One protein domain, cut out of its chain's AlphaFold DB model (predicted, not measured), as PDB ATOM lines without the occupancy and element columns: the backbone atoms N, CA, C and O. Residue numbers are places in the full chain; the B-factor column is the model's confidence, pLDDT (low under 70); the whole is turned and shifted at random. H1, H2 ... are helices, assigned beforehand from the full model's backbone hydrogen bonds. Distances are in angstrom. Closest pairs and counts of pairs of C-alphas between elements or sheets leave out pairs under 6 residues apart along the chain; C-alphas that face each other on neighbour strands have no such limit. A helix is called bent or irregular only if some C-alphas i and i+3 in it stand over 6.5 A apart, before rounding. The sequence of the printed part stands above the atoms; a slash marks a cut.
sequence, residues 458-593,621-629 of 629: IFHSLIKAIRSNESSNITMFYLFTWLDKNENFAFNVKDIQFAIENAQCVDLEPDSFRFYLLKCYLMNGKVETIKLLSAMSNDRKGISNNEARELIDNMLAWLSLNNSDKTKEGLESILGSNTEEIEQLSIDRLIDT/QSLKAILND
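What this domain is: This is residues 458 to 593 and 621 to 629 of the 629 residues of an uncharacterized protein of Naumovozyma castellii (strain ATCC 76901 / BCRC 22586 / CBS 4309 / NBRC 1992 / NRRL Y-12630) (UniProt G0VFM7). This is an elongated block of mostly aligned helices with H4a, the first arm of the bent longest helix H4, in the middle. On one side of it lies an up-and-down bundle of H1, H2 and H3, each running against the one before; on the other side H4 folds back into H4b, with H5 and H6 beyond, while H7 and H8 lead back to H2 and H9 makes the far end. The printed part has 145 residues with nine named helices, H1 to H9 in chain order, and no named strand: the class is all helix. It is compact, with a radius of gyration of the C-alphas of 14.7 A and spans of 47 by 30 by 29 A.

How they stand to each other: H4, residues 510 to 538, was assigned as one helix by its hydrogen bonds but is bent: C-alphas 523 and 526 are 9.4 A apart. Its arms H4a, residues 510 to 523, and H4b, residues 526 to 538, run opposite ways at a steep tilt of 42 degrees. H4a touches H3, residues 493 to 504, opposite ways at a shallow tilt of 12 degrees; their closest C-alphas, Ala 503 and Phe 513, are 5.3 A apart. H3 touches H1, residues 458 to 467, with C-alphas 467 and 502 closest at 5.2 A. The hub is H2, residues 473 to 486, which touches H1 at C-alphas 466 and 476, 6.3 A, and H3 at C-alphas 473 and 503, 6.0 A. H2 also touches H8, residues 587 to 593, with C-alphas 478 and 587 closest at 6.9 A, and only just touches H9, residues 621 to 626, with 3 pairs of C-alphas within 8 A, the closest 475 and 623 at 7.3 A. H4b and H5, residues 546 to 561, form a hairpin, closest at C-alphas 530 and 556, 6.3 A. H5 touches H6, residues 568 to 575, at C-alphas 555 and 574, 6.3 A. H7, residues 579 to 583, touches H4a at C-alphas 515 and 582, 5.7 A. Every O i to N i+4 pair is within hydrogen-bond range in H1, H3, H4a, H4b, H5, H7, H8 and H9; in H2 9 of 10 are, in H6 3 of 4.

Where its parts are: H1 begins at C-alpha 458, (29.439, 21.146, -12.225). H5 measures 22.7 A, H4a 20.1 A, H2 19.7 A, H4b 18.2 A and H3 16.9 A from first to last C-alpha. H9 ends at C-alpha 626, (20.289, 14.366, -6.595).

The domain as a whole: The C-alphas farthest apart, Leu 561 and Asp 629, are 47.1 A apart. Residues 594 to 620 are not printed, and C-alphas 593 and 621 are 17.8 A apart across this cut. Of the links that are printed whole, none is long. The mean pLDDT of the printed part is 73.4; 48 residues are under 70, among them 537 to 548 and 562 to 577.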
ATOM      1  N   ILE A 458      29.456  21.420 -13.670       77.69
ATOM      2  CA  ILE A 458      29.439  21.146 -12.225       77.69
ATOM      3  C   ILE A 458      30.076  19.796 -11.876       77.69
ATOM      4  O   ILE A 458      30.698  19.626 -10.818       77.69
ATOM      5  N   PHE A 459      30.030  18.861 -12.824       85.44
ATOM      6  CA  PHE A 459      30.574  17.523 -12.696       85.44
ATOM      7  C   PHE A 459      32.109  17.487 -12.660       85.44
ATOM      8  O   PHE A 459      32.649  16.648 -11.945       85.44
ATOM      9  N   HIS A 460      32.837  18.422 -13.290       84.19
ATOM     10  CA  HIS A 460      34.306  18.503 -13.133       84.19
ATOM     11  C   HIS A 460      34.704  18.746 -11.665       84.19
ATOM     12  O   HIS A 460      35.634  18.128 -11.133       84.19
ATOM     13  N   SER A 461      33.973  19.630 -10.973       85.12
ATOM     14  CA  SER A 461      34.190  19.901  -9.546       85.12
ATOM     15  C   SER A 461      33.748  18.732  -8.662       85.12
ATOM     16  O   SER A 461      34.401  18.456  -7.651       85.12
ATOM     17  N   LEU A 462      32.689  18.016  -9.054       87.94
ATOM     18  CA  LEU A 462      32.184  16.852  -8.327       87.94
ATOM     19  C   LEU A 462      33.102  15.625  -8.461       87.94
ATOM     20  O   LEU A 462      33.448  15.033  -7.445       87.94
ATOM     21  N   ILE A 463      33.588  15.291  -9.661       89.06
ATOM     22  CA  ILE A 463      34.568  14.209  -9.898       89.06
ATOM     23  C   ILE A 463      35.826  14.440  -9.045       89.06
ATOM     24  O   ILE A 463      36.282  13.548  -8.325       89.06
ATOM     25  N   LYS A 464      36.341  15.676  -9.026       86.81
ATOM     26  CA  LYS A 464      37.460  16.077  -8.160       86.81
ATOM     27  C   LYS A 464      37.141  15.939  -6.661       86.81
ATOM     28  O   LYS A 464      38.004  15.512  -5.888       86.81
ATOM     29  N   ALA A 465      35.930  16.295  -6.232       86.44
ATOM     30  CA  ALA A 465      35.486  16.117  -4.847       86.44
ATOM     31  C   ALA A 465      35.409  14.635  -4.450       86.44
ATOM     32  O   ALA A 465      35.896  14.267  -3.382       86.44
ATOM     33  N   ILE A 466      34.866  13.780  -5.321       88.19
ATOM     34  CA  ILE A 466      34.777  12.330  -5.121       88.19
ATOM     35  C   ILE A 466      36.185  11.743  -4.973       88.19
ATOM     36  O   ILE A 466      36.508  11.210  -3.913       88.19
ATOM     37  N   ARG A 467      37.083  11.983  -5.941       85.12
ATOM     38  CA  ARG A 467      38.495  11.546  -5.899       85.12
ATOM     39  C   ARG A 467      39.229  11.927  -4.606       85.12
ATOM     40  O   ARG A 467      40.096  11.176  -4.158       85.12
ATOM     41  N   SER A 468      38.878  13.058  -3.995       79.56
ATOM     42  CA  SER A 468      39.463  13.534  -2.730       79.56
ATOM     43  C   SER A 468      39.049  12.710  -1.494       79.56
ATOM     44  O   SER A 468      39.455  13.035  -0.381       79.56
ATOM     45  N   ASN A 469      38.238  11.658  -1.663       77.56
ATOM     46  CA  ASN A 469      37.791  10.741  -0.615       77.56
ATOM     47  C   ASN A 469      38.125   9.298  -1.047       77.56
ATOM     48  O   ASN A 469      37.583   8.813  -2.037       77.56
ATOM     49  N   GLU A 470      38.957   8.591  -0.279       69.12
ATOM     50  CA  GLU A 470      39.467   7.216  -0.526       69.12
ATOM     51  C   GLU A 470      38.387   6.106  -0.427       69.12
ATOM     52  O   GLU A 470      38.681   4.924  -0.273       69.12
ATOM     53  N   SER A 471      37.115   6.500  -0.438       70.75
ATOM     54  CA  SER A 471      35.964   5.750   0.076       70.75
ATOM     55  C   SER A 471      34.729   6.031  -0.785       70.75
ATOM     56  O   SER A 471      33.667   6.356  -0.254       70.75
ATOM     57  N   SER A 472      34.907   6.097  -2.106       79.81
ATOM     58  CA  SER A 472      33.940   6.746  -3.003       79.81
ATOM     59  C   SER A 472      33.879   6.139  -4.413       79.81
ATOM     60  O   SER A 472      33.402   6.780  -5.348       79.81
ATOM     61  N   ASN A 473      34.370   4.911  -4.580       78.50
ATOM     62  CA  ASN A 473      34.537   4.248  -5.872       78.50
ATOM     63  C   ASN A 473      33.191   3.894  -6.517       78.50
ATOM     64  O   ASN A 473      33.040   4.051  -7.728       78.50
ATOM     65  N   ILE A 474      32.197   3.484  -5.719       80.69
ATOM     66  CA  ILE A 474      30.825   3.241  -6.195       80.69
ATOM     67  C   ILE A 474      30.205   4.572  -6.634       80.69
ATOM     68  O   ILE A 474      29.589   4.660  -7.694       80.69
ATOM     69  N   THR A 475      30.425   5.631  -5.849       87.50
ATOM     70  CA  THR A 475      29.941   6.984  -6.157       87.50
ATOM     71  C   THR A 475      30.582   7.560  -7.428       87.50
ATOM     72  O   THR A 475      29.880   8.144  -8.255       87.50
ATOM     73  N   MET A 476      31.890   7.356  -7.636       87.62
ATOM     74  CA  MET A 476      32.601   7.724  -8.869       87.62
ATOM     75  C   MET A 476      32.062   6.952 -10.072       87.62
ATOM     76  O   MET A 476      31.777   7.548 -11.108       87.62
ATOM     77  N   PHE A 477      31.889   5.635  -9.923       85.56
ATOM     78  CA  PHE A 477      31.413   4.766 -10.994       85.56
ATOM     79  C   PHE A 477      29.987   5.116 -11.411       85.56
ATOM     80  O   PHE A 477      29.695   5.206 -12.605       85.56
ATOM     81  N   TYR A 478      29.116   5.403 -10.439       86.94
ATOM     82  CA  TYR A 478      27.780   5.919 -10.704       86.94
ATOM     83  C   TYR A 478      27.826   7.234 -11.487       86.94
ATOM     84  O   TYR A 478      27.212   7.326 -12.547       86.94
ATOM     85  N   LEU A 479      28.589   8.230 -11.018       88.50
ATOM     86  CA  LEU A 479      28.667   9.528 -11.688       88.50
ATOM     87  C   LEU A 479      29.209   9.400 -13.118       88.50
ATOM     88  O   LEU A 479      28.609   9.924 -14.052       88.50
ATOM     89  N   PHE A 480      30.313   8.674 -13.303       85.69
ATOM     90  CA  PHE A 480      30.937   8.493 -14.612       85.69
ATOM     91  C   PHE A 480      29.989   7.780 -15.589       85.69
ATOM     92  O   PHE A 480      29.828   8.228 -16.721       85.69
ATOM     93  N   THR A 481      29.324   6.704 -15.155       82.25
ATOM     94  CA  THR A 481      28.394   5.942 -16.012       82.25
ATOM     95  C   THR A 481      27.047   6.629 -16.238       82.25
ATOM     96  O   THR A 481      26.390   6.315 -17.228       82.25
ATOM     97  N   TRP A 482      26.632   7.555 -15.368       85.38
ATOM     98  CA  TRP A 482      25.476   8.431 -15.593       85.38
ATOM     99  C   TRP A 482      25.814   9.499 -16.644       85.38
ATOM    100  O   TRP A 482      25.075   9.658 -17.613       85.38
ATOM    101  N   LEU A 483      26.978  10.150 -16.526       84.38
ATOM    102  CA  LEU A 483      27.447  11.169 -17.475       84.38
ATOM    103  C   LEU A 483      27.701  10.606 -18.880       84.38
ATOM    104  O   LEU A 483      27.292  11.219 -19.856       84.38
ATOM    105  N   ASP A 484      28.300   9.417 -18.982       77.62
ATOM    106  CA  ASP A 484      28.552   8.679 -20.237       77.62
ATOM    107  C   ASP A 484      27.262   8.218 -20.960       77.62
ATOM    108  O   ASP A 484      27.333   7.707 -22.076       77.62
ATOM    109  N   LYS A 485      26.080   8.374 -20.339       77.62
ATOM    110  CA  LYS A 485      24.780   7.915 -20.874       77.62
ATOM    111  C   LYS A 485      23.736   9.016 -21.045       77.62
ATOM    112  O   LYS A 485      22.990   8.979 -22.020       77.62
ATOM    113  N   ASN A 486      23.656   9.948 -20.096       66.88
ATOM    114  CA  ASN A 486      22.569  10.928 -20.011       66.88
ATOM    115  C   ASN A 486      22.982  12.329 -20.486       66.88
ATOM    116  O   ASN A 486      22.125  13.102 -20.906       66.88
ATOM    117  N   GLU A 487      24.280  12.639 -20.468       64.81
ATOM    118  CA  GLU A 487      24.822  13.955 -20.805       64.81
ATOM    119  C   GLU A 487      25.706  13.910 -22.056       64.81
ATOM    120  O   GLU A 487      26.427  12.945 -22.299       64.81
ATOM    121  N   ASN A 488      25.760  15.009 -22.816       65.00
ATOM    122  CA  ASN A 488      26.816  15.203 -23.826       65.00
ATOM    123  C   ASN A 488      28.099  15.736 -23.157       65.00
ATOM    124  O   ASN A 488      28.691  16.724 -23.598       65.00
ATOM    125  N   PHE A 489      28.497  15.121 -22.040       76.56
ATOM    126  CA  PHE A 489      29.544  15.644 -21.172       76.56
ATOM    127  C   PHE A 489      30.943  15.417 -21.760       76.56
ATOM    128  O   PHE A 489      31.418  14.291 -21.912       76.56
ATOM    129  N   ALA A 490      31.635  16.519 -22.053       78.19
ATOM    130  CA  ALA A 490      33.010  16.506 -22.532       78.19
ATOM    131  C   ALA A 490      34.001  16.254 -21.379       78.19
ATOM    132  O   ALA A 490      34.616  17.187 -20.857       78.19
ATOM    133  N   PHE A 491      34.168  14.983 -20.995       77.94
ATOM    134  CA  PHE A 491      35.220  14.546 -20.073       77.94
ATOM    135  C   PHE A 491      36.588  15.103 -20.499       77.94
ATOM    136  O   PHE A 491      37.051  14.868 -21.616       77.94
ATOM    137  N   ASN A 492      37.266  15.803 -19.592       78.19
ATOM    138  CA  ASN A 492      38.640  16.245 -19.801       78.19
ATOM    139  C   ASN A 492      39.640  15.208 -19.247       78.19
ATOM    140  O   ASN A 492      39.308  14.354 -18.424       78.19
ATOM    141  N   VAL A 493      40.905  15.305 -19.670       77.38
ATOM    142  CA  VAL A 493      41.976  14.353 -19.306       77.38
ATOM    143  C   VAL A 493      42.142  14.176 -17.785       77.38
ATOM    144  O   VAL A 493      42.461  13.077 -17.333       77.38
ATOM    145  N   LYS A 494      41.889  15.219 -16.979       82.44
ATOM    146  CA  LYS A 494      41.973  15.154 -15.509       82.44
ATOM    147  C   LYS A 494      40.780  14.442 -14.882       82.44
ATOM    148  O   LYS A 494      40.969  13.789 -13.868       82.44
ATOM    149  N   ASP A 495      39.586  14.532 -15.465       83.38
ATOM    150  CA  ASP A 495      38.403  13.832 -14.941       83.38
ATOM    151  C   ASP A 495      38.629  12.316 -14.992       83.38
ATOM    152  O   ASP A 495      38.412  11.600 -14.016       83.38
ATOM    153  N   ILE A 496      39.160  11.846 -16.125       81.06
ATOM    154  CA  ILE A 496      39.520  10.445 -16.345       81.06
ATOM    155  C   ILE A 496      40.717  10.049 -15.463       81.06
ATOM    156  O   ILE A 496      40.689   8.980 -14.859       81.06
ATOM    157  N   GLN A 497      41.724  10.919 -15.297       80.94
ATOM    158  CA  GLN A 497      42.804  10.699 -14.324       80.94
ATOM    159  C   GLN A 497      42.255  10.506 -12.899       80.94
ATOM    160  O   GLN A 497      42.619   9.546 -12.222       80.94
ATOM    161  N   PHE A 498      41.351  11.381 -12.450       85.06
ATOM    162  CA  PHE A 498      40.734  11.320 -11.125       85.06
ATOM    163  C   PHE A 498      39.884  10.057 -10.933       85.06
ATOM    164  O   PHE A 498      39.906   9.487  -9.843       85.06
ATOM    165  N   ALA A 499      39.185   9.584 -11.968       82.88
ATOM    166  CA  ALA A 499      38.455   8.318 -11.927       82.88
ATOM    167  C   ALA A 499      39.397   7.102 -11.798       82.88
ATOM    168  O   ALA A 499      39.198   6.253 -10.929       82.88
ATOM    169  N   ILE A 500      40.478   7.061 -12.589       78.12
ATOM    170  CA  ILE A 500      41.493   5.995 -12.542       78.12
ATOM    171  C   ILE A 500      42.220   5.980 -11.184       78.12
ATOM    172  O   ILE A 500      42.379   4.918 -10.586       78.12
ATOM    173  N   GLU A 501      42.633   7.138 -10.658       77.25
ATOM    174  CA  GLU A 501      43.267   7.235  -9.333       77.25
ATOM    175  C   GLU A 501      42.322   6.830  -8.189       77.25
ATOM    176  O   GLU A 501      42.761   6.257  -7.196       77.25
ATOM    177  N   ASN A 502      41.025   7.127  -8.302       77.19
ATOM    178  CA  ASN A 502      40.027   6.730  -7.311       77.19
ATOM    179  C   ASN A 502      39.849   5.200  -7.295       77.19
ATOM    180  O   ASN A 502      39.904   4.591  -6.227       77.19
ATOM    181  N   ALA A 503      39.786   4.562  -8.470       73.06
ATOM    182  CA  ALA A 503      39.786   3.102  -8.595       73.06
ATOM    183  C   ALA A 503      41.021   2.430  -7.955       73.06
ATOM    184  O   ALA A 503      40.910   1.334  -7.416       73.06
ATOM    185  N   GLN A 504      42.183   3.095  -7.947       65.31
ATOM    186  CA  GLN A 504      43.410   2.588  -7.312       65.31
ATOM    187  C   GLN A 504      43.407   2.652  -5.773       65.31
ATOM    188  O   GLN A 504      44.200   1.954  -5.143       65.31
ATOM    189  N   CYS A 505      42.552   3.467  -5.143       56.12
ATOM    190  CA  CYS A 505      42.570   3.676  -3.687       56.12
ATOM    191  C   CYS A 505      42.004   2.507  -2.854       56.12
ATOM    192  O   CYS A 505      42.052   2.585  -1.628       56.12
ATOM    193  N   VAL A 506      41.462   1.453  -3.475       53.72
ATOM    194  CA  VAL A 506      40.743   0.378  -2.771       53.72
ATOM    195  C   VAL A 506      41.166  -1.001  -3.289       53.72
ATOM    196  O   VAL A 506      41.039  -1.286  -4.477       53.72
ATOM    197  N   ASP A 507      41.590  -1.894  -2.389       51.56
ATOM    198  CA  ASP A 507      42.076  -3.259  -2.687       51.56
ATOM    199  C   ASP A 507      40.980  -4.253  -3.170       51.56
ATOM    200  O   ASP A 507      41.131  -5.464  -3.002       51.56
ATOM    201  N   LEU A 508      39.835  -3.784  -3.691       48.44
ATOM    202  CA  LEU A 508      38.610  -4.600  -3.803       48.44
ATOM    203  C   LEU A 508      38.127  -4.946  -5.221       48.44
ATOM    204  O   LEU A 508      37.370  -5.912  -5.324       48.44
ATOM    205  N   GLU A 509      38.528  -4.243  -6.292       59.97
ATOM    206  CA  GLU A 509      38.115  -4.642  -7.654       59.97
ATOM    207  C   GLU A 509      39.025  -4.128  -8.802       59.97
ATOM    208  O   GLU A 509      38.935  -2.956  -9.185       59.97
ATOM    209  N   PRO A 510      39.832  -5.006  -9.440       65.75
ATOM    210  CA  PRO A 510      40.569  -4.686 -10.669       65.75
ATOM    211  C   PRO A 510      39.674  -4.297 -11.858       65.75
ATOM    212  O   PRO A 510      40.117  -3.573 -12.749       65.75
ATOM    213  N   ASP A 511      38.418  -4.750 -11.884       69.94
ATOM    214  CA  ASP A 511      37.497  -4.536 -13.010       69.94
ATOM    215  C   ASP A 511      37.019  -3.081 -13.113       69.94
ATOM    216  O   ASP A 511      36.958  -2.539 -14.217       69.94
ATOM    217  N   SER A 512      36.823  -2.395 -11.981       70.12
ATOM    218  CA  SER A 512      36.580  -0.944 -11.956       70.12
ATOM    219  C   SER A 512      37.741  -0.147 -12.579       70.12
ATOM    220  O   SER A 512      37.535   0.791 -13.349       70.12
ATOM    221  N   PHE A 513      38.983  -0.566 -12.321       74.06
ATOM    222  CA  PHE A 513      40.190   0.044 -12.875       74.06
ATOM    223  C   PHE A 513      40.345  -0.252 -14.378       74.06
ATOM    224  O   PHE A 513      40.605   0.659 -15.171       74.06
ATOM    225  N   ARG A 514      40.096  -1.502 -14.795       74.00
ATOM    226  CA  ARG A 514      40.028  -1.921 -16.209       74.00
ATOM    227  C   ARG A 514      38.969  -1.134 -16.990       74.00
ATOM    228  O   ARG A 514      39.242  -0.720 -18.116       74.00
ATOM    229  N   PHE A 515      37.804  -0.874 -16.393       78.38
ATOM    230  CA  PHE A 515      36.724  -0.083 -16.991       78.38
ATOM    231  C   PHE A 515      37.166   1.345 -17.333       78.38
ATOM    232  O   PHE A 515      37.033   1.767 -18.484       78.38
ATOM    233  N   TYR A 516      37.749   2.083 -16.381       77.38
ATOM    234  CA  TYR A 516      38.192   3.456 -16.650       77.38
ATOM    235  C   TYR A 516      39.339   3.523 -17.666       77.38
ATOM    236  O   TYR A 516      39.393   4.461 -18.460       77.38
ATOM    237  N   LEU A 517      40.229   2.525 -17.699       74.94
ATOM    238  CA  LEU A 517      41.276   2.425 -18.723       74.94
ATOM    239  C   LEU A 517      40.709   2.153 -20.123       74.94
ATOM    240  O   LEU A 517      41.134   2.792 -21.090       74.94
ATOM    241  N   LEU A 518      39.716   1.264 -20.235       74.31
ATOM    242  CA  LEU A 518      39.006   1.002 -21.488       74.31
ATOM    243  C   LEU A 518      38.278   2.264 -21.981       74.31
ATOM    244  O   LEU A 518      38.468   2.674 -23.129       74.31
ATOM    245  N   LYS A 519      37.521   2.940 -21.104       77.56
ATOM    246  CA  LYS A 519      36.840   4.209 -21.423       77.56
ATOM    247  C   LYS A 519      37.830   5.310 -21.814       77.56
ATOM    248  O   LYS A 519      37.613   5.966 -22.829       77.56
ATOM    249  N   CYS A 520      38.956   5.446 -21.108       75.38
ATOM    250  CA  CYS A 520      40.031   6.384 -21.456       75.38
ATOM    251  C   CYS A 520      40.518   6.201 -22.901       75.38
ATOM    252  O   CYS A 520      40.530   7.164 -23.672       75.38
ATOM    253  N   TYR A 521      40.846   4.964 -23.292       71.88
ATOM    254  CA  TYR A 521      41.284   4.650 -24.654       71.88
ATOM    255  C   TYR A 521      40.198   4.925 -25.703       71.88
ATOM    256  O   TYR A 521      40.487   5.460 -26.779       71.88
ATOM    257  N   LEU A 522      38.943   4.580 -25.400       74.69
ATOM    258  CA  LEU A 522      37.818   4.761 -26.318       74.69
ATOM    259  C   LEU A 522      37.477   6.239 -26.560       74.69
ATOM    260  O   LEU A 522      37.184   6.575 -27.713       74.69
ATOM    261  N   MET A 523      37.551   7.074 -25.513       73.69
ATOM    262  CA  MET A 523      37.226   8.509 -25.510       73.69
ATOM    263  C   MET A 523      38.368   9.387 -26.043       73.69
ATOM    264  O   MET A 523      38.171  10.136 -26.997       73.69
ATOM    265  N   ASN A 524      39.569   9.293 -25.459       70.19
ATOM    266  CA  ASN A 524      40.691  10.191 -25.778       70.19
ATOM    267  C   ASN A 524      41.507   9.741 -27.001       70.19
ATOM    268  O   ASN A 524      42.264  10.527 -27.570       70.19
ATOM    269  N   GLY A 525      41.400   8.470 -27.398       68.31
ATOM    270  CA  GLY A 525      42.212   7.896 -28.468       68.31
ATOM    271  C   GLY A 525      43.686   7.691 -28.089       68.31
ATOM    272  O   GLY A 525      44.148   8.041 -26.999       68.31
ATOM    273  N   LYS A 526      44.444   7.071 -29.003       68.06
ATOM    274  CA  LYS A 526      45.780   6.505 -28.731       68.06
ATOM    275  C   LYS A 526      46.773   7.503 -28.114       68.06
ATOM    276  O   LYS A 526      47.407   7.176 -27.115       68.06
ATOM    277  N   VAL A 527      46.961   8.677 -28.718       72.38
ATOM    278  CA  VAL A 527      48.075   9.583 -28.371       72.38
ATOM    279  C   VAL A 527      47.869  10.230 -26.999       72.38
ATOM    280  O   VAL A 527      48.772  10.204 -26.162       72.38
ATOM    281  N   GLU A 528      46.676  10.745 -26.732       72.81
ATOM    282  CA  GLU A 528      46.303  11.364 -25.458       72.81
ATOM    283  C   GLU A 528      46.228  10.327 -24.328       72.81
ATOM    284  O   GLU A 528      46.694  10.601 -23.222       72.81
ATOM    285  N   THR A 529      45.779   9.101 -24.626       73.38
ATOM    286  CA  THR A 529      45.850   7.967 -23.686       73.38
ATOM    287  C   THR A 529      47.298   7.644 -23.308       73.38
ATOM    288  O   THR A 529      47.614   7.583 -22.123       73.38
ATOM    289  N   ILE A 530      48.219   7.522 -24.278       71.50
ATOM    290  CA  ILE A 530      49.652   7.300 -23.991       71.50
ATOM    291  C   ILE A 530      50.217   8.428 -23.117       71.50
ATOM    292  O   ILE A 530      50.941   8.142 -22.163       71.50
ATOM    293  N   LYS A 531      49.890   9.697 -23.404       75.81
ATOM    294  CA  LYS A 531      50.350  10.850 -22.607       75.81
ATOM    295  C   LYS A 531      49.874  10.764 -21.153       75.81
ATOM    296  O   LYS A 531      50.696  10.928 -20.252       75.81
ATOM    297  N   LEU A 532      48.590  10.475 -20.927       76.06
ATOM    298  CA  LEU A 532      48.021  10.332 -19.583       76.06
ATOM    299  C   LEU A 532      48.661   9.159 -18.827       76.06
ATOM    300  O   LEU A 532      49.201   9.354 -17.740       76.06
ATOM    301  N   LEU A 533      48.676   7.963 -19.420       75.06
ATOM    302  CA  LEU A 533      49.241   6.767 -18.787       75.06
ATOM    303  C   LEU A 533      50.737   6.934 -18.478       75.06
ATOM    304  O   LEU A 533      51.198   6.526 -17.413       75.06
ATOM    305  N   SER A 534      51.485   7.613 -19.355       74.25
ATOM    306  CA  SER A 534      52.894   7.944 -19.115       74.25
ATOM    307  C   SER A 534      53.064   8.903 -17.935       74.25
ATOM    308  O   SER A 534      53.998   8.739 -17.153       74.25
ATOM    309  N   ALA A 535      52.184   9.894 -17.767       74.94
ATOM    310  CA  ALA A 535      52.223  10.783 -16.605       74.94
ATOM    311  C   ALA A 535      51.945  10.014 -15.299       74.94
ATOM    312  O   ALA A 535      52.677  10.182 -14.325       74.94
ATOM    313  N   MET A 536      50.962   9.106 -15.309       72.50
ATOM    314  CA  MET A 536      50.605   8.282 -14.146       72.50
ATOM    315  C   MET A 536      51.702   7.265 -13.772       72.50
ATOM    316  O   MET A 536      52.033   7.147 -12.596       72.50
ATOM    317  N   SER A 537      52.328   6.582 -14.742       69.06
ATOM    318  CA  SER A 537      53.450   5.654 -14.477       69.06
ATOM    319  C   SER A 537      54.713   6.380 -13.970       69.06
ATOM    320  O   SER A 537      55.485   5.825 -13.181       69.06
ATOM    321  N   ASN A 538      54.911   7.651 -14.348       63.94
ATOM    322  CA  ASN A 538      55.997   8.476 -13.808       63.94
ATOM    323  C   ASN A 538      55.753   8.905 -12.347       63.94
ATOM    324  O   ASN A 538      56.701   8.875 -11.556       63.94
ATOM    325  N   ASP A 539      54.521   9.244 -11.945       63.88
ATOM    326  CA  ASP A 539      54.204   9.542 -10.537       63.88
ATOM    327  C   ASP A 539      53.954   8.268  -9.709       63.88
ATOM    328  O   ASP A 539      52.884   8.010  -9.152       63.88
ATOM    329  N   ARG A 540      55.012   7.456  -9.591       53.75
ATOM    330  CA  ARG A 540      55.023   6.146  -8.908       53.75
ATOM    331  C   ARG A 540      54.558   6.170  -7.446       53.75
ATOM    332  O   ARG A 540      54.384   5.097  -6.865       53.75
ATOM    333  N   LYS A 541      54.391   7.354  -6.846       50.94
ATOM    334  CA  LYS A 541      53.899   7.550  -5.476       50.94
ATOM    335  C   LYS A 541      52.373   7.522  -5.366       50.94
ATOM    336  O   LYS A 541      51.891   7.208  -4.285       50.94
ATOM    337  N   GLY A 542      51.640   7.845  -6.434       50.81
ATOM    338  CA  GLY A 542      50.171   7.855  -6.425       50.81
ATOM    339  C   GLY A 542      49.552   6.459  -6.530       50.81
ATOM    340  O   GLY A 542      48.575   6.162  -5.850       50.81
ATOM    341  N   ILE A 543      50.151   5.584  -7.342       57.16
ATOM    342  CA  ILE A 543      49.633   4.236  -7.609       57.16
ATOM    343  C   ILE A 543      50.078   3.276  -6.498       57.16
ATOM    344  O   ILE A 543      51.251   2.911  -6.436       57.16
ATOM    345  N   SER A 544      49.157   2.851  -5.632       56.06
ATOM    346  CA  SER A 544      49.392   1.875  -4.552       56.06
ATOM    347  C   SER A 544      49.462   0.429  -5.060       56.06
ATOM    348  O   SER A 544      50.398  -0.299  -4.726       56.06
ATOM    349  N   ASN A 545      48.486   0.025  -5.879       66.06
ATOM    350  CA  ASN A 545      48.321  -1.341  -6.375       66.06
ATOM    351  C   ASN A 545      49.379  -1.691  -7.450       66.06
ATOM    352  O   ASN A 545      49.567  -0.965  -8.425       66.06
ATOM    353  N   ASN A 546      50.069  -2.826  -7.285       67.19
ATOM    354  CA  ASN A 546      51.072  -3.304  -8.241       67.19
ATOM    355  C   ASN A 546      50.465  -3.845  -9.542       67.19
ATOM    356  O   ASN A 546      51.034  -3.585 -10.599       67.19
ATOM    357  N   GLU A 547      49.308  -4.510  -9.493       67.50
ATOM    358  CA  GLU A 547      48.585  -4.961 -10.693       67.50
ATOM    359  C   GLU A 547      48.186  -3.756 -11.553       67.50
ATOM    360  O   GLU A 547      48.318  -3.777 -12.772       67.50
ATOM    361  N   ALA A 548      47.789  -2.652 -10.907       67.94
ATOM    362  CA  ALA A 548      47.464  -1.405 -11.588       67.94
ATOM    363  C   ALA A 548      48.681  -0.777 -12.296       67.94
ATOM    364  O   ALA A 548      48.534  -0.225 -13.385       67.94
ATOM    365  N   ARG A 549      49.887  -0.879 -11.711       70.00
ATOM    366  CA  ARG A 549      51.141  -0.457 -12.365       70.00
ATOM    367  C   ARG A 549      51.484  -1.358 -13.549       70.00
ATOM    368  O   ARG A 549      51.737  -0.851 -14.635       70.00
ATOM    369  N   GLU A 550      51.468  -2.673 -13.345       74.69
ATOM    370  CA  GLU A 550      51.798  -3.664 -14.375       74.69
ATOM    371  C   GLU A 550      50.854  -3.559 -15.579       74.69
ATOM    372  O   GLU A 550      51.304  -3.545 -16.722       74.69
ATOM    373  N   LEU A 551      49.555  -3.387 -15.338       72.56
ATOM    374  CA  LEU A 551      48.550  -3.243 -16.385       72.56
ATOM    375  C   LEU A 551      48.679  -1.896 -17.130       72.56
ATOM    376  O   LEU A 551      48.517  -1.872 -18.350       72.56
ATOM    377  N   ILE A 552      49.072  -0.801 -16.459       73.94
ATOM    378  CA  ILE A 552      49.442   0.469 -17.122       73.94
ATOM    379  C   ILE A 552      50.696   0.305 -17.990       73.94
ATOM    380  O   ILE A 552      50.685   0.722 -19.149       73.94
ATOM    381  N   ASP A 553      51.764  -0.294 -17.464       76.12
ATOM    382  CA  ASP A 553      53.033  -0.441 -18.185       76.12
ATOM    383  C   ASP A 553      52.887  -1.414 -19.378       76.12
ATOM    384  O   ASP A 553      53.399  -1.135 -20.466       76.12
ATOM    385  N   ASN A 554      52.094  -2.484 -19.239       76.56
ATOM    386  CA  ASN A 554      51.707  -3.380 -20.337       76.56
ATOM    387  C   ASN A 554      50.859  -2.659 -21.400       76.56
ATOM    388  O   ASN A 554      51.098  -2.825 -22.600       76.56
ATOM    389  N   MET A 555      49.904  -1.817 -20.988       75.69
ATOM    390  CA  MET A 555      49.091  -1.015 -21.908       75.69
ATOM    391  C   MET A 555      49.942   0.014 -22.662       75.69
ATOM    392  O   MET A 555      49.803   0.150 -23.877       75.69
ATOM    393  N   LEU A 556      50.878   0.686 -21.985       75.31
ATOM    394  CA  LEU A 556      51.857   1.586 -22.604       75.31
ATOM    395  C   LEU A 556      52.750   0.853 -23.612       75.31
ATOM    396  O   LEU A 556      52.927   1.340 -24.732       75.31
ATOM    397  N   ALA A 557      53.274  -0.323 -23.255       77.75
ATOM    398  CA  ALA A 557      54.094  -1.138 -24.146       77.75
ATOM    399  C   ALA A 557      53.318  -1.537 -25.414       77.75
ATOM    400  O   ALA A 557      53.777  -1.266 -26.525       77.75
ATOM    401  N   TRP A 558      52.110  -2.087 -25.269       76.69
ATOM    402  CA  TRP A 558      51.266  -2.482 -26.402       76.69
ATOM    403  C   TRP A 558      50.872  -1.296 -27.293       76.69
ATOM    404  O   TRP A 558      50.969  -1.387 -28.521       76.69
ATOM    405  N   LEU A 559      50.492  -0.159 -26.694       74.38
ATOM    406  CA  LEU A 559      50.169   1.070 -27.424       74.38
ATOM    407  C   LEU A 559      51.395   1.644 -28.153       74.38
ATOM    408  O   LEU A 559      51.248   2.209 -29.237       74.38
ATOM    409  N   SER A 560      52.606   1.494 -27.611       71.56
ATOM    410  CA  SER A 560      53.833   1.942 -28.287       71.56
ATOM    411  C   SER A 560      54.161   1.124 -29.544       71.56
ATOM    412  O   SER A 560      54.697   1.676 -30.503       71.56
ATOM    413  N   LEU A 561      53.786  -0.162 -29.568       73.00
ATOM    414  CA  LEU A 561      54.104  -1.102 -30.646       73.00
ATOM    415  C   LEU A 561      53.059  -1.107 -31.778       73.00
ATOM    416  O   LEU A 561      53.426  -1.159 -32.951       73.00
ATOM    417  N   ASN A 562      51.765  -1.041 -31.453       69.25
ATOM    418  CA  ASN A 562      50.686  -1.238 -32.429       69.25
ATOM    419  C   ASN A 562      50.197   0.091 -33.020       69.25
ATOM    420  O   ASN A 562      49.647   0.936 -32.312       69.25
ATOM    421  N   ASN A 563      50.425   0.312 -34.320       59.12
ATOM    422  CA  ASN A 563      50.334   1.649 -34.926       59.12
ATOM    423  C   ASN A 563      49.017   2.025 -35.624       59.12
ATOM    424  O   ASN A 563      48.901   3.169 -36.062       59.12
ATOM    425  N   SER A 564      48.020   1.140 -35.678       48.00
ATOM    426  CA  SER A 564      46.706   1.446 -36.263       48.00
ATOM    427  C   SER A 564      45.561   0.679 -35.594       48.00
ATOM    428  O   SER A 564      45.700  -0.503 -35.291       48.00
ATOM    429  N   ASP A 565      44.434   1.382 -35.463       53.28
ATOM    430  CA  ASP A 565      43.078   0.924 -35.129       53.28
ATOM    431  C   ASP A 565      42.784   0.304 -33.750       53.28
ATOM    432  O   ASP A 565      43.649  -0.155 -33.004       53.28
ATOM    433  N   LYS A 566      41.489   0.366 -33.396       55.03
ATOM    434  CA  LYS A 566      40.901  -0.088 -32.128       55.03
ATOM    435  C   LYS A 566      40.738  -1.617 -32.115       55.03
ATOM    436  O   LYS A 566      39.617  -2.123 -32.091       55.03
ATOM    437  N   THR A 567      41.839  -2.365 -32.162       61.94
ATOM    438  CA  THR A 567      41.814  -3.837 -32.101       61.94
ATOM    439  C   THR A 567      41.427  -4.326 -30.702       61.94
ATOM    440  O   THR A 567      42.262  -4.517 -29.821       61.94
ATOM    441  N   LYS A 568      40.118  -4.527 -30.515       59.44
ATOM    442  CA  LYS A 568      39.456  -5.032 -29.301       59.44
ATOM    443  C   LYS A 568      40.199  -6.217 -28.663       59.44
ATOM    444  O   LYS A 568      40.585  -6.137 -27.504       59.44
ATOM    445  N   GLU A 569      40.521  -7.223 -29.474       63.84
ATOM    446  CA  GLU A 569      41.286  -8.428 -29.112       63.84
ATOM    447  C   GLU A 569      42.639  -8.112 -28.438       63.84
ATOM    448  O   GLU A 569      43.082  -8.799 -27.516       63.84
ATOM    449  N   GLY A 570      43.305  -7.039 -28.878       67.75
ATOM    450  CA  GLY A 570      44.580  -6.595 -28.325       67.75
ATOM    451  C   GLY A 570      44.442  -5.899 -26.972       67.75
ATOM    452  O   GLY A 570      45.324  -6.047 -26.134       67.75
ATOM    453  N   LEU A 571      43.325  -5.209 -26.720       67.38
ATOM    454  CA  LEU A 571      42.996  -4.681 -25.392       67.38
ATOM    455  C   LEU A 571      42.584  -5.809 -24.440       67.38
ATOM    456  O   LEU A 571      43.030  -5.826 -23.297       67.38
ATOM    457  N   GLU A 572      41.808  -6.784 -24.910       68.81
ATOM    458  CA  GLU A 572      41.407  -7.973 -24.139       68.81
ATOM    459  C   GLU A 572      42.628  -8.759 -23.640       68.81
ATOM    460  O   GLU A 572      42.679  -9.157 -22.475       68.81
ATOM    461  N   SER A 573      43.667  -8.865 -24.475       68.88
ATOM    462  CA  SER A 573      44.963  -9.452 -24.113       68.88
ATOM    463  C   SER A 573      45.728  -8.705 -23.006       68.88
ATOM    464  O   SER A 573      46.601  -9.312 -22.388       68.88
ATOM    465  N   ILE A 574      45.459  -7.415 -22.767       66.62
ATOM    466  CA  ILE A 574      46.133  -6.588 -21.741       66.62
ATOM    467  C   ILE A 574      45.284  -6.508 -20.474       66.62
ATOM    468  O   ILE A 574      45.795  -6.629 -19.363       66.62
ATOM    469  N   LEU A 575      43.979  -6.284 -20.645       68.44
ATOM    470  CA  LEU A 575      43.029  -6.187 -19.543       68.44
ATOM    471  C   LEU A 575      42.833  -7.562 -18.882       68.44
ATOM    472  O   LEU A 575      42.568  -7.623 -17.684       68.44
ATOM    473  N   GLY A 576      43.031  -8.662 -19.620       66.31
ATOM    474  CA  GLY A 576      42.916 -10.030 -19.108       66.31
ATOM    475  C   GLY A 576      41.466 -10.469 -18.907       66.31
ATOM    476  O   GLY A 576      41.174 -11.277 -18.026       66.31
ATOM    477  N   SER A 577      40.533  -9.879 -19.656       65.44
ATOM    478  CA  SER A 577      39.087 -10.118 -19.569       65.44
ATOM    479  C   SER A 577      38.412  -9.708 -20.882       65.44
ATOM    480  O   SER A 577      38.947  -8.876 -21.614       65.44
ATOM    481  N   ASN A 578      37.232 -10.266 -21.167       70.00
ATOM    482  CA  ASN A 578      36.396  -9.869 -22.303       70.00
ATOM    483  C   ASN A 578      36.011  -8.381 -22.180       70.00
ATOM    484  O   ASN A 578      35.476  -7.965 -21.149       70.00
ATOM    485  N   THR A 579      36.251  -7.571 -23.216       69.19
ATOM    486  CA  THR A 579      35.925  -6.136 -23.158       69.19
ATOM    487  C   THR A 579      34.427  -5.878 -23.155       69.19
ATOM    488  O   THR A 579      34.014  -4.862 -22.607       69.19
ATOM    489  N   GLU A 580      33.602  -6.799 -23.664       73.31
ATOM    490  CA  GLU A 580      32.143  -6.697 -23.543       73.31
ATOM    491  C   GLU A 580      31.690  -6.835 -22.089       73.31
ATOM    492  O   GLU A 580      30.785  -6.125 -21.673       73.31
ATOM    493  N   GLU A 581      32.338  -7.687 -21.290       71.62
ATOM    494  CA  GLU A 581      32.024  -7.812 -19.861       71.62
ATOM    495  C   GLU A 581      32.482  -6.601 -19.050       71.62
ATOM    496  O   GLU A 581      31.806  -6.223 -18.093       71.62
ATOM    497  N   ILE A 582      33.604  -5.983 -19.434       73.12
ATOM    498  CA  ILE A 582      34.073  -4.728 -18.834       73.12
ATOM    499  C   ILE A 582      33.129  -3.583 -19.223       73.12
ATOM    500  O   ILE A 582      32.718  -2.810 -18.365       73.12
ATOM    501  N   GLU A 583      32.744  -3.462 -20.495       72.31
ATOM    502  CA  GLU A 583      31.833  -2.407 -20.962       72.31
ATOM    503  C   GLU A 583      30.400  -2.579 -20.420       72.31
ATOM    504  O   GLU A 583      29.707  -1.589 -20.184       72.31
ATOM    505  N   GLN A 584      29.986  -3.819 -20.136       74.75
ATOM    506  CA  GLN A 584      28.733  -4.166 -19.452       74.75
ATOM    507  C   GLN A 584      28.858  -4.228 -17.916       74.75
ATOM    508  O   GLN A 584      27.927  -4.704 -17.260       74.75
ATOM    509  N   LEU A 585      29.960  -3.755 -17.315       73.94
ATOM    510  CA  LEU A 585      30.097  -3.679 -15.858       73.94
ATOM    511  C   LEU A 585      28.938  -2.850 -15.282       73.94
ATOM    512  O   LEU A 585      28.811  -1.651 -15.537       73.94
ATOM    513  N   SER A 586      28.045  -3.502 -14.538       75.62
ATOM    514  CA  SER A 586      26.900  -2.847 -13.910       75.62
ATOM    515  C   SER A 586      27.253  -2.385 -12.502       75.62
ATOM    516  O   SER A 586      28.100  -2.974 -11.828       75.62
ATOM    517  N   ILE A 587      26.569  -1.341 -12.029       74.38
ATOM    518  CA  ILE A 587      26.748  -0.874 -10.653       74.38
ATOM    519  C   ILE A 587      26.338  -1.947  -9.638       74.38
ATOM    520  O   ILE A 587      26.970  -2.061  -8.596       74.38
ATOM    521  N   ASP A 588      25.352  -2.781  -9.975       74.75
ATOM    522  CA  ASP A 588      24.926  -3.906  -9.145       74.75
ATOM    523  C   ASP A 588      26.009  -5.000  -9.087       74.75
ATOM    524  O   ASP A 588      26.321  -5.470  -7.998       74.75
ATOM    525  N   ARG A 589      26.679  -5.326 -10.211       72.38
ATOM    526  CA  ARG A 589      27.841  -6.243 -10.240       72.38
ATOM    527  C   ARG A 589      28.985  -5.703  -9.379       72.38
ATOM    528  O   ARG A 589      29.518  -6.449  -8.570       72.38
ATOM    529  N   LEU A 590      29.309  -4.415  -9.494       69.81
ATOM    530  CA  LEU A 590      30.363  -3.757  -8.709       69.81
ATOM    531  C   LEU A 590      30.023  -3.703  -7.201       69.81
ATOM    532  O   LEU A 590      30.882  -3.944  -6.350       69.81
ATOM    533  N   ILE A 591      28.752  -3.466  -6.855       67.50
ATOM    534  CA  ILE A 591      28.223  -3.553  -5.483       67.50
ATOM    535  C   ILE A 591      28.312  -4.991  -4.944       67.50
ATOM    536  O   ILE A 591      28.747  -5.186  -3.806       67.50
ATOM    537  N   ASP A 592      27.939  -5.996  -5.736       67.25
ATOM    538  CA  ASP A 592      27.981  -7.409  -5.350       67.25
ATOM    539  C   ASP A 592      29.423  -7.923  -5.207       67.25
ATOM    540  O   ASP A 592      29.732  -8.575  -4.206       67.25
ATOM    541  N   THR A 593      30.346  -7.577  -6.114       62.31
ATOM    542  CA  THR A 593      31.774  -7.910  -5.957       62.31
ATOM    543  C   THR A 593      32.325  -7.307  -4.670       62.31
ATOM    544  O   THR A 593      32.961  -8.017  -3.892       62.31
ATOM    545  N   GLN A 621      23.876   6.717  -2.814       88.50
ATOM    546  CA  GLN A 621      22.422   6.896  -2.706       88.50
ATOM    547  C   GLN A 621      22.015   8.379  -2.651       88.50
ATOM    548  O   GLN A 621      21.062   8.761  -3.328       88.50
ATOM    549  N   SER A 622      22.758   9.237  -1.939       89.38
ATOM    550  CA  SER A 622      22.536  10.693  -1.972       89.38
ATOM    551  C   SER A 622      22.748  11.269  -3.374       89.38
ATOM    552  O   SER A 622      21.889  11.992  -3.871       89.38
ATOM    553  N   LEU A 623      23.845  10.918  -4.055       90.31
ATOM    554  CA  LEU A 623      24.107  11.390  -5.418       90.31
ATOM    555  C   LEU A 623      23.079  10.853  -6.428       90.31
ATOM    556  O   LEU A 623      22.699  11.552  -7.361       90.31
ATOM    557  N   LYS A 624      22.593   9.626  -6.228       90.00
ATOM    558  CA  LYS A 624      21.531   9.026  -7.038       90.00
ATOM    559  C   LYS A 624      20.196   9.740  -6.852       90.00
ATOM    560  O   LYS A 624      19.497   9.900  -7.843       90.00
ATOM    561  N   ALA A 625      19.850  10.186  -5.646       89.00
ATOM    562  CA  ALA A 625      18.676  11.036  -5.454       89.00
ATOM    563  C   ALA A 625      18.844  12.367  -6.208       89.00
ATOM    564  O   ALA A 625      18.007  12.718  -7.028       89.00
ATOM    565  N   ILE A 626      19.980  13.046  -6.011       88.00
ATOM    566  CA  ILE A 626      20.289  14.366  -6.595       88.00
ATOM    567  C   ILE A 626      20.287  14.381  -8.142       88.00
ATOM    568  O   ILE A 626      20.085  15.440  -8.723       88.00
ATOM    569  N   LEU A 627      20.521  13.242  -8.810       85.00
ATOM    570  CA  LEU A 627      20.647  13.137 -10.278       85.00
ATOM    571  C   LEU A 627      19.485  12.404 -10.988       85.00
ATOM    572  O   LEU A 627      19.656  11.990 -12.138       85.00
ATOM    573  N   ASN A 628      18.347  12.157 -10.328       81.38
ATOM    574  CA  ASN A 628      17.178  11.510 -10.959       81.38
ATOM    575  C   ASN A 628      15.818  12.178 -10.640       81.38
ATOM    576  O   ASN A 628      14.790  11.617 -11.024       81.38
ATOM    577  N   ASP A 629      15.824  13.335  -9.970       63.41
ATOM    578  CA  ASP A 629      14.691  14.273  -9.845       63.41
ATOM    579  C   ASP A 629      14.910  15.474 -10.788       63.41
ATOM    580  O   ASP A 629      13.908  15.949 -11.371       63.41
TER     581      ASP A 629